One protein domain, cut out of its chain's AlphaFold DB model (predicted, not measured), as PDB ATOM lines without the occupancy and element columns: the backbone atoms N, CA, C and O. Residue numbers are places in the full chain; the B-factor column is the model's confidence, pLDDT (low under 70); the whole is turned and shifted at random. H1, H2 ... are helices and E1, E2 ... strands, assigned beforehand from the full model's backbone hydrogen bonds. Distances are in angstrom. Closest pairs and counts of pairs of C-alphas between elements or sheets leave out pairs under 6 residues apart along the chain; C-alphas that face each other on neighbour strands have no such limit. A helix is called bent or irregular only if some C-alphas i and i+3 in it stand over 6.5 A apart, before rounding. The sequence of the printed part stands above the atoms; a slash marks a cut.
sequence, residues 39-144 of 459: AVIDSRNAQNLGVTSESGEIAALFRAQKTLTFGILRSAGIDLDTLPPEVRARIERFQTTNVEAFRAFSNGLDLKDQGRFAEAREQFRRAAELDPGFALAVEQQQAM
ATOM      1  N   ALA A  39      37.494 -30.803 100.717       93.44
ATOM      2  CA  ALA A  39      38.314 -30.121  99.725       93.44
ATOM      3  C   ALA A  39      38.272 -30.878  98.397       93.44
ATOM      4  O   ALA A  39      38.267 -32.110  98.370       93.44
ATOM      5  N   VAL A  40      38.256 -30.136  97.292       92.25
ATOM      6  CA  VAL A  40      38.341 -30.697  95.939       92.25
ATOM      7  C   VAL A  40      39.688 -30.306  95.352       92.25
ATOM      8  O   VAL A  40      39.993 -29.123  95.248       92.25
ATOM      9  N   ILE A  41      40.500 -31.290  94.968       92.19
ATOM     10  CA  ILE A  41      41.850 -31.073  94.433       92.19
ATOM     11  C   ILE A  41      41.930 -31.688  93.033       92.19
ATOM     12  O   ILE A  41      41.580 -32.855  92.848       92.19
ATOM     13  N   ASP A  42      42.398 -30.923  92.045       89.69
ATOM     14  CA  ASP A  42      42.720 -31.456  90.718       89.69
ATOM     15  C   ASP A  42      44.053 -32.210  90.791       89.69
ATOM     16  O   ASP A  42      45.116 -31.632  91.015       89.69
ATOM     17  N   SER A  43      44.004 -33.528  90.605       91.69
ATOM     18  CA  SER A  43      45.165 -34.413  90.731       91.69
ATOM     19  C   SER A  43      46.248 -34.171  89.677       91.69
ATOM     20  O   SER A  43      47.384 -34.596  89.867       91.69
ATOM     21  N   ARG A  44      45.935 -33.489  88.568       90.69
ATOM     22  CA  ARG A  44      46.896 -33.268  87.474       90.69
ATOM     23  C   ARG A  44      47.905 -32.175  87.792       90.69
ATOM     24  O   ARG A  44      49.026 -32.218  87.298       90.69
ATOM     25  N   ASN A  45      47.490 -31.185  88.569       94.44
ATOM     26  CA  ASN A  45      48.293 -30.007  88.895       94.44
ATOM     27  C   ASN A  45      48.300 -29.685  90.398       94.44
ATOM     28  O   ASN A  45      48.842 -28.653  90.784       94.44
ATOM     29  N   ALA A  46      47.700 -30.546  91.228       92.12
ATOM     30  CA  ALA A  46      47.514 -30.358  92.665       92.12
ATOM     31  C   ALA A  46      46.790 -29.048  93.038       92.12
ATOM     32  O   ALA A  46      46.930 -28.549  94.156       92.12
ATOM     33  N   GLN A  47      46.008 -28.471  92.119       94.06
ATOM     34  CA  GLN A  47      45.288 -27.230  92.373       94.06
ATOM     35  C   GLN A  47      44.064 -27.497  93.253       94.06
ATOM     36  O   GLN A  47      43.217 -28.325  92.922       94.06
ATOM     37  N   ASN A  48      43.938 -26.755  94.355       92.31
ATOM     38  CA  ASN A  48      42.726 -26.752  95.169       92.31
ATOM     39  C   ASN A  48      41.617 -25.984  94.429       92.31
ATOM     40  O   ASN A  48      41.743 -24.784  94.182       92.31
ATOM     41  N   LEU A  49      40.553 -26.689  94.050       91.75
ATOM     42  CA  LEU A  49      39.387 -26.152  93.347       91.75
ATOM     43  C   LEU A  49      38.346 -25.561  94.309       91.75
ATOM     44  O   LEU A  49      37.432 -24.867  93.871       91.75
ATOM     45  N   GLY A  50      38.481 -25.812  95.612       90.06
ATOM     46  CA  GLY A  50      37.635 -25.228  96.644       90.06
ATOM     47  C   GLY A  50      37.630 -26.044  97.932       90.06
ATOM     48  O   GLY A  50      37.737 -27.271  97.916       90.06
ATOM     49  N   VAL A  51      37.442 -25.343  99.048       88.38
ATOM     50  CA  VAL A  51      37.174 -25.927 100.367       88.38
ATOM     51  C   VAL A  51      35.764 -25.526 100.771       88.38
ATOM     52  O   VAL A  51      35.380 -24.367 100.641       88.38
ATOM     53  N   THR A  52      34.974 -26.484 101.234       91.50
ATOM     54  CA  THR A  52      33.649 -26.251 101.808       91.50
ATOM     55  C   THR A  52      33.668 -26.776 103.237       91.50
ATOM     56  O   THR A  52      34.110 -27.898 103.474       91.50
ATOM     57  N   SER A  53      33.220 -25.956 104.185       92.25
ATOM     58  CA  SER A  53      33.136 -26.313 105.599       92.25
ATOM     59  C   SER A  53      31.729 -26.036 106.099       92.25
ATOM     60  O   SER A  53      31.191 -24.959 105.865       92.25
ATOM     61  N   GLU A  54      31.159 -26.988 106.824       95.50
ATOM     62  CA  GLU A  54      29.846 -26.886 107.451       95.50
ATOM     63  C   GLU A  54      29.967 -27.308 108.914       95.50
ATOM     64  O   GLU A  54      30.617 -28.301 109.228       95.50
ATOM     65  N   SER A  55      29.344 -26.578 109.832       93.31
ATOM     66  CA  SER A  55      29.310 -26.953 111.247       93.31
ATOM     67  C   SER A  55      27.915 -26.764 111.818       93.31
ATOM     68  O   SER A  55      27.119 -25.970 111.316       93.31
ATOM     69  N   GLY A  56      27.585 -27.531 112.853       94.06
ATOM     70  CA  GLY A  56      26.262 -27.451 113.452       94.06
ATOM     71  C   GLY A  56      26.012 -28.477 114.542       94.06
ATOM     72  O   GLY A  56      26.899 -29.215 114.965       94.06
ATOM     73  N   GLU A  57      24.768 -28.494 115.003       94.81
ATOM     74  CA  GLU A  57      24.241 -29.473 115.952       94.81
ATOM     75  C   GLU A  57      23.939 -30.792 115.244       94.81
ATOM     76  O   GLU A  57      23.477 -30.765 114.109       94.81
ATOM     77  N   ILE A  58      24.108 -31.941 115.905       90.12
ATOM     78  CA  ILE A  58      23.937 -33.270 115.284       90.12
ATOM     79  C   ILE A  58      22.605 -33.453 114.524       90.12
ATOM     80  O   ILE A  58      22.567 -34.111 113.486       90.12
ATOM     81  N   ALA A  59      21.525 -32.801 114.967       87.88
ATOM     82  CA  ALA A  59      20.225 -32.804 114.284       87.88
ATOM     83  C   ALA A  59      20.261 -32.170 112.874       87.88
ATOM     84  O   ALA A  59      19.410 -32.455 112.034       87.88
ATOM     85  N   ALA A  60      21.248 -31.316 112.599       93.00
ATOM     86  CA  ALA A  60      21.494 -30.685 111.309       93.00
ATOM     87  C   ALA A  60      22.525 -31.438 110.444       93.00
ATOM     88  O   ALA A  60      22.800 -30.990 109.329       93.00
ATOM     89  N   LEU A  61      23.074 -32.573 110.908       93.62
ATOM     90  CA  LEU A  61      24.161 -33.302 110.235       93.62
ATOM     91  C   LEU A  61      23.841 -33.623 108.775       93.62
ATOM     92  O   LEU A  61      24.620 -33.294 107.883       93.62
ATOM     93  N   PHE A  62      22.676 -34.215 108.508       93.75
ATOM     94  CA  PHE A  62      22.311 -34.604 107.146       93.75
ATOM     95  C   PHE A  62      22.141 -33.393 106.227       93.75
ATOM     96  O   PHE A  62      22.541 -33.438 105.064       93.75
ATOM     97  N   ARG A  63      21.618 -32.274 106.747       93.12
ATOM     98  CA  ARG A  63      21.529 -31.019 105.989       93.12
ATOM     99  C   ARG A  63      22.922 -30.481 105.663       93.12
ATOM    100  O   ARG A  63      23.162 -30.141 104.511       93.12
ATOM    101  N   ALA A  64      23.839 -30.465 106.627       94.12
ATOM    102  CA  ALA A  64      25.223 -30.055 106.396       94.12
ATOM    103  C   ALA A  64      25.939 -30.963 105.382       94.12
ATOM    104  O   ALA A  64      26.548 -30.463 104.442       94.12
ATOM    105  N   GLN A  65      25.789 -32.289 105.486       93.44
ATOM    106  CA  GLN A  65      26.310 -33.245 104.501       93.44
ATOM    107  C   GLN A  65      25.774 -32.950 103.091       93.44
ATOM    108  O   GLN A  65      26.498 -33.045 102.093       93.44
ATOM    109  N   LYS A  66      24.498 -32.566 102.994       94.44
ATOM    110  CA  LYS A  66      23.861 -32.184 101.736       94.44
ATOM    111  C   LYS A  66      24.479 -30.921 101.145       94.44
ATOM    112  O   LYS A  66      24.851 -30.930  99.970       94.44
ATOM    113  N   THR A  67      24.602 -29.872 101.956       93.94
ATOM    114  CA  THR A  67      25.232 -28.610 101.562       93.94
ATOM    115  C   THR A  67      26.668 -28.845 101.109       93.94
ATOM    116  O   THR A  67      27.047 -28.382 100.034       93.94
ATOM    117  N   LEU A  68      27.424 -29.665 101.849       94.31
ATOM    118  CA  LEU A  68      28.786 -30.062 101.502       94.31
ATOM    119  C   LEU A  68      28.846 -30.776 100.145       94.31
ATOM    120  O   LEU A  68      29.649 -30.410  99.292       94.31
ATOM    121  N   THR A  69      27.959 -31.745  99.906       93.62
ATOM    122  CA  THR A  69      27.890 -32.482  98.630       93.62
ATOM    123  C   THR A  69      27.652 -31.535  97.450       93.62
ATOM    124  O   THR A  69      28.309 -31.637  96.416       93.62
ATOM    125  N   PHE A  70      26.736 -30.576  97.602       94.56
ATOM    126  CA  PHE A  70      26.472 -29.568  96.576       94.56
ATOM    127  C   PHE A  70      27.598 -28.536  96.435       94.56
ATOM    128  O   PHE A  70      27.803 -28.004  95.345       94.56
ATOM    129  N   GLY A  71      28.333 -28.242  97.509       93.31
ATOM    130  CA  GLY A  71      29.571 -27.465  97.458       93.31
ATOM    131  C   GLY A  71      30.635 -28.166  96.615       93.31
ATOM    132  O   GLY A  71      31.155 -27.574  95.675       93.31
ATOM    133  N   ILE A  72      30.868 -29.458  96.867       93.19
ATOM    134  CA  ILE A  72      31.830 -30.288  96.125       93.19
ATOM    135  C   ILE A  72      31.490 -30.346  94.631       93.19
ATOM    136  O   ILE A  72      32.376 -30.146  93.803       93.19
ATOM    137  N   LEU A  73      30.222 -30.577  94.270       93.62
ATOM    138  CA  LEU A  73      29.798 -30.623  92.862       93.62
ATOM    139  C   LEU A  73      30.056 -29.294  92.140       93.62
ATOM    140  O   LEU A  73      30.615 -29.294  91.043       93.62
ATOM    141  N   ARG A  74      29.736 -28.167  92.785       94.44
ATOM    142  CA  ARG A  74      30.010 -26.833  92.233       94.44
ATOM    143  C   ARG A  74      31.507 -26.572  92.080       94.44
ATOM    144  O   ARG A  74      31.926 -26.122  91.019       94.44
ATOM    145  N   SER A  75      32.319 -26.916  93.082       92.44
ATOM    146  CA  SER A  75      33.787 -26.803  93.009       92.44
ATOM    147  C   SER A  75      34.391 -27.698  91.921       92.44
ATOM    148  O   SER A  75      35.408 -27.354  91.327       92.44
ATOM    149  N   ALA A  76      33.744 -28.821  91.601       91.19
ATOM    150  CA  ALA A  76      34.113 -29.684  90.479       91.19
ATOM    151  C   ALA A  76      33.642 -29.155  89.104       91.19
ATOM    152  O   ALA A  76      33.862 -29.818  88.089       91.19
ATOM    153  N   GLY A  77      32.994 -27.984  89.048       93.81
ATOM    154  CA  GLY A  77      32.464 -27.388  87.819       93.81
ATOM    155  C   GLY A  77      31.178 -28.044  87.308       93.81
ATOM    156  O   GLY A  77      30.839 -27.883  86.137       93.81
ATOM    157  N   ILE A  78      30.477 -28.805  88.156       94.81
ATOM    158  CA  ILE A  78      29.200 -29.442  87.830       94.81
ATOM    159  C   ILE A  78      28.082 -28.545  88.360       94.81
ATOM    160  O   ILE A  78      27.831 -28.489  89.567       94.81
ATOM    161  N   ASP A  79      27.411 -27.846  87.452       93.50
ATOM    162  CA  ASP A  79      26.258 -27.021  87.795       93.50
ATOM    163  C   ASP A  79      25.018 -27.902  88.012       93.50
ATOM    164  O   ASP A  79      24.701 -28.771  87.196       93.50
ATOM    165  N   LEU A  80      24.311 -27.690  89.123       91.69
ATOM    166  CA  LEU A  80      23.159 -28.502  89.517       91.69
ATOM    167  C   LEU A  80      21.988 -28.355  88.545       91.69
ATOM    168  O   LEU A  80      21.234 -29.312  88.376       91.69
ATOM    169  N   ASP A  81      21.871 -27.207  87.877       94.44
ATOM    170  CA  ASP A  81      20.826 -26.959  86.880       94.44
ATOM    171  C   ASP A  81      21.084 -27.695  85.559       94.44
ATOM    172  O   ASP A  81      20.167 -27.905  84.767       94.44
ATOM    173  N   THR A  82      22.324 -28.144  85.337       95.94
ATOM    174  CA  THR A  82      22.688 -28.962  84.170       95.94
ATOM    175  C   THR A  82      22.475 -30.456  84.401       95.94
ATOM    176  O   THR A  82      22.534 -31.242  83.453       95.94
ATOM    177  N   LEU A  83      22.224 -30.870  85.648       94.31
ATOM    178  CA  LEU A  83      21.949 -32.264  85.962       94.31
ATOM    179  C   LEU A  83      20.539 -32.643  85.496       94.31
ATOM    180  O   LEU A  83      19.593 -31.882  85.713       94.31
ATOM    181  N   PRO A  84      20.358 -33.849  84.929       97.00
ATOM    182  CA  PRO A  84      19.027 -34.358  84.643       97.00
ATOM    183  C   PRO A  84      18.139 -34.328  85.906       97.00
ATOM    184  O   PRO A  84      18.632 -34.667  86.994       97.00
ATOM    185  N   PRO A  85      16.852 -33.937  85.809       93.88
ATOM    186  CA  PRO A  85      15.976 -33.768  86.971       93.88
ATOM    187  C   PRO A  85      15.910 -34.999  87.884       93.88
ATOM    188  O   PRO A  85      15.856 -34.866  89.107       93.88
ATOM    189  N   GLU A  86      15.975 -36.201  87.313       94.44
ATOM    190  CA  GLU A  86      16.008 -37.464  88.046       94.44
ATOM    191  C   GLU A  86      17.299 -37.657  88.850       94.44
ATOM    192  O   GLU A  86      17.263 -38.180  89.965       94.44
ATOM    193  N   VAL A  87      18.444 -37.202  88.335       93.81
ATOM    194  CA  VAL A  87      19.727 -37.246  89.049       93.81
ATOM    195  C   VAL A  87      19.711 -36.240  90.189       93.81
ATOM    196  O   VAL A  87      20.107 -36.584  91.304       93.81
ATOM    197  N   ARG A  88      19.188 -35.035  89.943       93.75
ATOM    198  CA  ARG A  88      19.035 -34.005  90.973       93.75
ATOM    199  C   ARG A  88      18.129 -34.480  92.107       93.75
ATOM    200  O   ARG A  88      18.561 -34.460  93.254       93.75
ATOM    201  N   ALA A  89      16.950 -35.021  91.796       92.69
ATOM    202  CA  ALA A  89      16.047 -35.613  92.790       92.69
ATOM    203  C   ALA A  89      16.698 -36.803  93.530       92.69
ATOM    204  O   ALA A  89      16.571 -36.930  94.749       92.69
ATOM    205  N   ARG A  90      17.456 -37.629  92.784       90.88
ATOM    206  CA  ARG A  90      18.460 -38.613  93.243       90.88
ATOM    207  C   ARG A  90      19.271 -38.113  94.434       90.88
ATOM    208  O   ARG A  90      19.287 -38.689  95.520       90.88
ATOM    209  N   ILE A  91      19.985 -37.035  94.151       91.00
ATOM    210  CA  ILE A  91      20.956 -36.423  95.038       91.00
ATOM    211  C   ILE A  91      20.237 -35.744  96.204       91.00
ATOM    212  O   ILE A  91      20.698 -35.895  97.327       91.00
ATOM    213  N   GLU A  92      19.137 -35.024  95.961       92.56
ATOM    214  CA  GLU A  92      18.345 -34.261  96.944       92.56
ATOM    215  C   GLU A  92      17.711 -35.109  98.048       92.56
ATOM    216  O   GLU A  92      17.581 -34.637  99.178       92.56
ATOM    217  N   ARG A  93      17.360 -36.363  97.757       92.62
ATOM    218  CA  ARG A  93      16.727 -37.259  98.726       92.62
ATOM    219  C   ARG A  93      17.691 -37.649  99.854       92.62
ATOM    220  O   ARG A  93      18.728 -38.269  99.616       92.62
ATOM    221  N   PHE A  94      17.303 -37.363 101.098       92.12
ATOM    222  CA  PHE A  94      17.952 -37.935 102.279       92.12
ATOM    223  C   PHE A  94      17.677 -39.437 102.342       92.12
ATOM    224  O   PHE A  94      16.532 -39.859 102.207       92.12
ATOM    225  N   GLN A  95      18.726 -40.240 102.532       92.38
ATOM    226  CA  GLN A  95      18.585 -41.697 102.632       92.38
ATOM    227  C   GLN A  95      18.094 -42.136 104.014       92.38
ATOM    228  O   GLN A  95      17.419 -43.148 104.127       92.38
ATOM    229  N   THR A  96      18.426 -41.366 105.048       95.62
ATOM    230  CA  THR A  96      17.947 -41.531 106.420       95.62
ATOM    231  C   THR A  96      18.003 -40.180 107.129       95.62
ATOM    232  O   THR A  96      18.809 -39.316 106.768       95.62
ATOM    233  N   THR A  97      17.147 -39.987 108.130       94.25
ATOM    234  CA  THR A  97      17.243 -38.872 109.088       94.25
ATOM    235  C   THR A  97      17.555 -39.350 110.507       94.25
ATOM    236  O   THR A  97      17.634 -38.535 111.425       94.25
ATOM    237  N   ASN A  98      17.744 -40.659 110.703       95.62
ATOM    238  CA  ASN A  98      18.072 -41.260 111.987       95.62
ATOM    239  C   ASN A  98      19.598 -41.434 112.106       95.62
ATOM    240  O   ASN A  98      20.224 -42.211 111.384       95.62
ATOM    241  N   VAL A  99      20.208 -40.707 113.046       93.69
ATOM    242  CA  VAL A  99      21.663 -40.717 113.270       93.69
ATOM    243  C   VAL A  99      22.160 -42.095 113.722       93.69
ATOM    244  O   VAL A  99      23.245 -42.517 113.321       93.69
ATOM    245  N   GLU A 100      21.374 -42.826 114.515       95.62
ATOM    246  CA  GLU A 100      21.752 -44.172 114.955       95.62
ATOM    247  C   GLU A 100      21.708 -45.174 113.800       95.62
ATOM    248  O   GLU A 100      22.618 -45.996 113.670       95.62
ATOM    249  N   ALA A 101      20.701 -45.064 112.926       96.94
ATOM    250  CA  ALA A 101      20.609 -45.877 111.716       96.94
ATOM    251  C   ALA A 101      21.800 -45.612 110.783       96.94
ATOM    252  O   ALA A 101      22.442 -46.552 110.313       96.94
ATOM    253  N   PHE A 102      22.162 -44.339 110.581       95.62
ATOM    254  CA  PHE A 102      23.350 -43.957 109.815       95.62
ATOM    255  C   PHE A 102      24.641 -44.520 110.421       95.62
ATOM    256  O   PHE A 102      25.472 -45.064 109.700       95.62
ATOM    257  N   ARG A 103      24.803 -44.456 111.749       95.50
ATOM    258  CA  ARG A 103      25.983 -45.006 112.434       95.50
ATOM    259  C   ARG A 103      26.097 -46.520 112.267       95.50
ATOM    260  O   ARG A 103      27.184 -47.013 111.974       95.50
ATOM    261  N   ALA A 104      24.994 -47.249 112.442       97.38
ATOM    262  CA  ALA A 104      24.957 -48.691 112.212       97.38
ATOM    263  C   ALA A 104      25.307 -49.020 110.752       97.38
ATOM    264  O   ALA A 104      26.145 -49.879 110.497       97.38
ATOM    265  N   PHE A 105      24.756 -48.272 109.794       97.81
ATOM    266  CA  PHE A 105      25.069 -48.442 108.377       97.81
ATOM    267  C   PHE A 105      26.560 -48.222 108.069       97.81
ATOM    268  O   PHE A 105      27.168 -49.063 107.409       97.81
ATOM    269  N   SER A 106      27.174 -47.156 108.594       96.31
ATOM    270  CA  SER A 106      28.613 -46.891 108.427       96.31
ATOM    271  C   SER A 106      29.481 -48.008 109.014       96.31
ATOM    272  O   SER A 106      30.372 -48.503 108.331       96.31
ATOM    273  N   ASN A 107      29.161 -48.497 110.220       97.06
ATOM    274  CA  ASN A 107      29.859 -49.648 110.805       97.06
ATOM    275  C   ASN A 107      29.726 -50.907 109.928       97.06
ATOM    276  O   ASN A 107      30.661 -51.701 109.825       97.06
ATOM    277  N   GLY A 108      28.563 -51.109 109.300       97.12
ATOM    278  CA  GLY A 108      28.344 -52.197 108.350       97.12
ATOM    279  C   GLY A 108      29.248 -52.101 107.121       97.12
ATOM    280  O   GLY A 108      29.794 -53.116 106.690       97.12
ATOM    281  N   LEU A 109      29.460 -50.893 106.584       96.19
ATOM    282  CA  LEU A 109      30.397 -50.662 105.478       96.19
ATOM    283  C   LEU A 109      31.844 -50.980 105.881       96.19
ATOM    284  O   LEU A 109      32.512 -51.716 105.158       96.19
ATOM    285  N   ASP A 110      32.290 -50.536 107.058       93.88
ATOM    286  CA  ASP A 110      33.648 -50.818 107.547       93.88
ATOM    287  C   ASP A 110      33.892 -52.325 107.724       93.88
ATOM    288  O   ASP A 110      34.926 -52.862 107.326       93.88
ATOM    289  N   LEU A 111      32.919 -53.040 108.298       93.38
ATOM    290  CA  LEU A 111      32.988 -54.495 108.463       93.38
ATOM    291  C   LEU A 111      32.989 -55.220 107.114       93.38
ATOM    292  O   LEU A 111      33.711 -56.204 106.943       93.38
ATOM    293  N   LYS A 112      32.203 -54.734 106.149       92.69
ATOM    294  CA  LYS A 112      32.175 -55.262 104.783       92.69
ATOM    295  C   LYS A 112      33.534 -55.094 104.102       92.69
ATOM    296  O   LYS A 112      34.009 -56.047 103.486       92.69
ATOM    297  N   ASP A 113      34.180 -53.942 104.257       87.88
ATOM    298  CA  ASP A 113      35.515 -53.684 103.705       87.88
ATOM    299  C   ASP A 113      36.604 -54.539 104.373       87.88
ATOM    300  O   ASP A 113      37.556 -54.958 103.715       87.88
ATOM    301  N   GLN A 114      36.422 -54.899 105.648       87.44
ATOM    302  CA  GLN A 114      37.253 -55.878 106.364       87.44
ATOM    303  C   GLN A 114      36.957 -57.344 105.982       87.44
ATOM    304  O   GLN A 114      37.591 -58.256 106.514       87.44
ATOM    305  N   GLY A 115      35.974 -57.607 105.114       85.56
ATOM    306  CA  GLY A 115      35.541 -58.961 104.743       85.56
ATOM    307  C   GLY A 115      34.701 -59.685 105.807       85.56
ATOM    308  O   GLY A 115      34.423 -60.877 105.675       85.56
ATOM    309  N   ARG A 116      34.258 -58.989 106.860       87.94
ATOM    310  CA  ARG A 116      33.442 -59.532 107.962       87.94
ATOM    311  C   ARG A 116      31.951 -59.472 107.618       87.94
ATOM    312  O   ARG A 116      31.159 -58.822 108.297       87.94
ATOM    313  N   PHE A 117      31.558 -60.156 106.542       91.12
ATOM    314  CA  PHE A 117      30.222 -60.024 105.936       91.12
ATOM    315  C   PHE A 117      29.056 -60.392 106.864       91.12
ATOM    316  O   PHE A 117      28.014 -59.742 106.812       91.12
ATOM    317  N   ALA A 118      29.222 -61.393 107.734       90.94
ATOM    318  CA  ALA A 118      28.174 -61.790 108.678       90.94
ATOM    319  C   ALA A 118      27.853 -60.664 109.676       90.94
ATOM    320  O   ALA A 118      26.691 -60.334 109.897       90.94
ATOM    321  N   GLU A 119      28.886 -60.027 110.224       93.19
ATOM    322  CA  GLU A 119      28.737 -58.922 111.172       93.19
ATOM    323  C   GLU A 119      28.259 -57.647 110.473       93.19
ATOM    324  O   GLU A 119      27.405 -56.936 111.001       93.19
ATOM    325  N   ALA A 120      28.749 -57.392 109.255       96.06
ATOM    326  CA  ALA A 120      28.265 -56.303 108.411       96.06
ATOM    327  C   ALA A 120      26.752 -56.413 108.162       96.06
ATOM    328  O   ALA A 120      26.025 -55.430 108.301       96.06
ATOM    329  N   ARG A 121      26.258 -57.624 107.862       95.81
ATOM    330  CA  ARG A 121      24.830 -57.895 107.648       95.81
ATOM    331  C   ARG A 121      23.985 -57.564 108.877       95.81
ATOM    332  O   ARG A 121      22.929 -56.956 108.724       95.81
ATOM    333  N   GLU A 122      24.452 -57.902 110.079       96.62
ATOM    334  CA  GLU A 122      23.753 -57.546 111.322       96.62
ATOM    335  C   GLU A 122      23.687 -56.030 111.542       96.62
ATOM    336  O   GLU A 122      22.657 -55.512 111.974       96.62
ATOM    337  N   GLN A 123      24.749 -55.295 111.197       98.12
ATOM    338  CA  GLN A 123      24.740 -53.832 111.275       98.12
ATOM    339  C   GLN A 123      23.773 -53.202 110.260       98.12
ATOM    340  O   GLN A 123      23.028 -52.288 110.616       98.12
ATOM    341  N   PHE A 124      23.721 -53.713 109.024       97.94
ATOM    342  CA  PHE A 124      22.747 -53.253 108.028       97.94
ATOM    343  C   PHE A 124      21.304 -53.574 108.434       97.94
ATOM    344  O   PHE A 124      20.440 -52.705 108.317       97.94
ATOM    345  N   ARG A 125      21.054 -54.766 108.997       97.44
ATOM    346  CA  ARG A 125      19.748 -55.131 109.571       97.44
ATOM    347  C   ARG A 125      19.336 -54.147 110.663       97.44
ATOM    348  O   ARG A 125      18.238 -53.605 110.615       97.44
ATOM    349  N   ARG A 126      20.235 -53.858 111.609       98.06
ATOM    350  CA  ARG A 126      19.980 -52.885 112.680       98.06
ATOM    351  C   ARG A 126      19.674 -51.491 112.130       98.06
ATOM    352  O   ARG A 126      18.781 -50.826 112.643       98.06
ATOM    353  N   ALA A 127      20.390 -51.042 111.099       98.25
ATOM    354  CA  ALA A 127      20.109 -49.761 110.453       98.25
ATOM    355  C   ALA A 127      18.696 -49.719 109.841       98.25
ATOM    356  O   ALA A 127      17.989 -48.733 110.034       98.25
ATOM    357  N   ALA A 128      18.268 -50.796 109.173       97.81
ATOM    358  CA  ALA A 128      16.921 -50.918 108.611       97.81
ATOM    359  C   ALA A 128      15.818 -51.019 109.685       97.81
ATOM    360  O   ALA A 128      14.714 -50.525 109.481       97.81
ATOM    361  N   GLU A 129      16.103 -51.623 110.843       97.88
ATOM    362  CA  GLU A 129      15.172 -51.671 111.982       97.88
ATOM    363  C   GLU A 129      14.995 -50.302 112.649       97.88
ATOM    364  O   GLU A 129      13.887 -49.942 113.046       97.88
ATOM    365  N   LEU A 130      16.080 -49.529 112.760       98.00
ATOM    366  CA  LEU A 130      16.068 -48.182 113.338       98.00
ATOM    367  C   LEU A 130      15.403 -47.148 112.419       98.00
ATOM    368  O   LEU A 130      14.836 -46.166 112.903       98.00
ATOM    369  N   ASP A 131      15.491 -47.342 111.104       97.81
ATOM    370  CA  ASP A 131      14.828 -46.515 110.099       97.81
ATOM    371  C   ASP A 131      14.300 -47.392 108.948       97.81
ATOM    372  O   ASP A 131      15.027 -47.649 107.982       97.81
ATOM    373  N   PRO A 132      13.025 -47.824 109.007       97.19
ATOM    374  CA  PRO A 132      12.407 -48.630 107.950       97.19
ATOM    375  C   PRO A 132      12.377 -47.950 106.571       97.19
ATOM    376  O   PRO A 132      12.186 -48.625 105.560       97.19
ATOM    377  N   GLY A 133      12.554 -46.623 106.509       95.88
ATOM    378  CA  GLY A 133      12.661 -45.864 105.261       95.88
ATOM    379  C   GLY A 133      14.057 -45.893 104.632       95.88
ATOM    380  O   GLY A 133      14.219 -45.445 103.493       95.88
ATOM    381  N   PHE A 134      15.064 -46.436 105.327       97.31
ATOM    382  CA  PHE A 134      16.455 -46.448 104.883       97.31
ATOM    383  C   PHE A 134      16.720 -47.561 103.856       97.31
ATOM    384  O   PHE A 134      17.411 -48.547 104.119       97.31
ATOM    385  N   ALA A 135      16.185 -47.389 102.644       95.38
ATOM    386  CA  ALA A 135      16.209 -48.390 101.570       95.38
ATOM    387  C   ALA A 135      17.613 -48.945 101.258       95.38
ATOM    388  O   ALA A 135      17.761 -50.137 100.992       95.38
ATOM    389  N   LEU A 136      18.651 -48.106 101.344       95.62
ATOM    390  CA  LEU A 136      20.031 -48.518 101.092       95.62
ATOM    391  C   LEU A 136      20.541 -49.542 102.122       95.62
ATOM    392  O   LEU A 136      21.315 -50.425 101.764       95.62
ATOM    393  N   ALA A 137      20.108 -49.455 103.384       97.50
ATOM    394  CA  ALA A 137      20.468 -50.437 104.406       97.50
ATOM    395  C   ALA A 137      19.879 -51.816 104.081       97.50
ATOM    396  O   ALA A 137      20.595 -52.814 104.141       97.50
ATOM    397  N   VAL A 138      18.614 -51.862 103.650       97.25
ATOM    398  CA  VAL A 138      17.943 -53.098 103.211       97.25
ATOM    399  C   VAL A 138      18.630 -53.686 101.977       97.25
ATOM    400  O   VAL A 138      18.912 -54.883 101.943       97.25
ATOM    401  N   GLU A 139      18.961 -52.851 100.988       96.56
ATOM    402  CA  GLU A 139      19.682 -53.281  99.784       96.56
ATOM    403  C   GLU A 139      21.056 -53.870 100.132       96.56
ATOM    404  O   GLU A 139      21.393 -54.965  99.682       96.56
ATOM    405  N   GLN A 140      21.844 -53.192 100.976       97.38
ATOM    406  CA  GLN A 140      23.147 -53.710 101.404       97.38
ATOM    407  C   GLN A 140      23.012 -54.994 102.225       97.38
ATOM    408  O   GLN A 140      23.805 -55.909 102.020       97.38
ATOM    409  N   GLN A 141      22.010 -55.097 103.102       96.44
ATOM    410  CA  GLN A 141      21.729 -56.315 103.863       96.44
ATOM    411  C   GLN A 141      21.440 -57.505 102.934       96.44
ATOM    412  O   GLN A 141      21.980 -58.586 103.159       96.44
ATOM    413  N   GLN A 142      20.625 -57.307 101.894       95.00
ATOM    414  CA  GLN A 142      20.284 -58.339 100.906       95.00
ATOM    415  C   GLN A 142      21.458 -58.688  99.985       95.00
ATOM    416  O   GLN A 142      21.601 -59.836  99.574       95.00
ATOM    417  N   ALA A 143      22.310 -57.711  99.671       94.00
ATOM    418  CA  ALA A 143      23.513 -57.922  98.876       94.00
ATOM    419  C   ALA A 143      24.628 -58.649  99.650       94.00
ATOM    420  O   ALA A 143      25.606 -59.082  99.035       94.00
ATOM    421  N   MET A 144      24.531 -58.758 100.983       93.56
ATOM    422  CA  MET A 144      25.515 -59.508 101.761       93.56
ATOM    423  C   MET A 144      25.275 -61.005 101.569       93.56
ATOM    424  O   MET A 144      24.152 -61.467 101.779       93.56
TER     425      MET A 144
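This is residues 39 to 144 of the 459 residues of an uncharacterized protein of Rubrivivax albus (UniProt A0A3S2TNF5). Two lobes stand joined through a link that holds the short helix H2: in one, the long helix H1 folds back along the strand E2 of a two-stranded hairpin, and in the other, H3, H4 and H5 form a small bundle, their centres in a triangle and their directions alternating. Residues 81 to 87, of which 85 to 87 belong to H2, stick out. The printed part has 106 residues, with two named strands and then five named helices, in the order E1, E2, H1, H2, H3, H4, H5; the sheet, E1 - E2, is antiparallel and the class is mostly helix. The whole is loose, with a radius of gyration of the C-alphas of 16.3 A and spans of 42, 31 and 28 A.

E1, residues 39 to 42, and E2, residues 47 to 57, are antiparallel neighbours at 166 degrees and form a hairpin. N 40 and O 50 are within hydrogen-bond range at 3.0 A, and so are N 49 and O 40 at 2.8 A. H1, residues 58 to 75, has 13 pairs of C-alphas within 8 A of E2, the closest those of Gly 50 and Ser 75 at 5.5 A. It has 3 such pairs with E1, the closest those of Val 40 and Ile 72 at 6.5 A. H1 is irregular, with C-alphas 59 and 62 7.7 A apart. H2, residues 85 to 92, is close to H1 but not clearly touching; their closest C-alphas, those of Lys 66 and Glu 92, are 7.6 A apart. H2 is apart from H3, residues 99 to 113. H1 and H3 are near each other, with 5 pairs of C-alphas within 10 A. H3 and H4, residues 117 to 130, touch as a helical hairpin at a shallow tilt of 14 degrees, opposite ways; the closest C-alphas, those of Gly 108 and Ala 120, are 4.1 A apart. H4 and H5, residues 135 to 143, form another helical hairpin and touch at a shallow tilt of 26 degrees, with the C-alphas of Phe 124 and Ala 137 closest at 5.1 A. H3 and H5 are close but not clearly touching, with the C-alphas of Phe 105 and Ala 137 closest at 6.4 A. H1 is apart from H4 and from H5. Every O i to N i+4 pair is within hydrogen-bond range in H2, H3, H4 and H5, and 12 of 14 are in H1.

E1 begins at C-alpha 39, (38.314, -30.121, 99.725), and is 10.1 A long. E2 measures 31.7 A, H1 25.2 A and H2 10.3 A. H3 begins at C-alpha 99, (21.663, -40.717, 113.270), and measures 21.2 A. H4 measures 19.9 A and H5 12.3 A, ending at C-alpha 143, (23.513, -57.922, 98.876).

The two C-alphas farthest apart, those of Asn 45 and Glu 129, are 45.8 A from each other. The printed part has no cut and no long link; the links H1 to H2, of 9 residues, and H2 to H3, of 6, are short, and the others are tight. The mean pLDDT of the printed part is 94.0, and no printed residue is under 70.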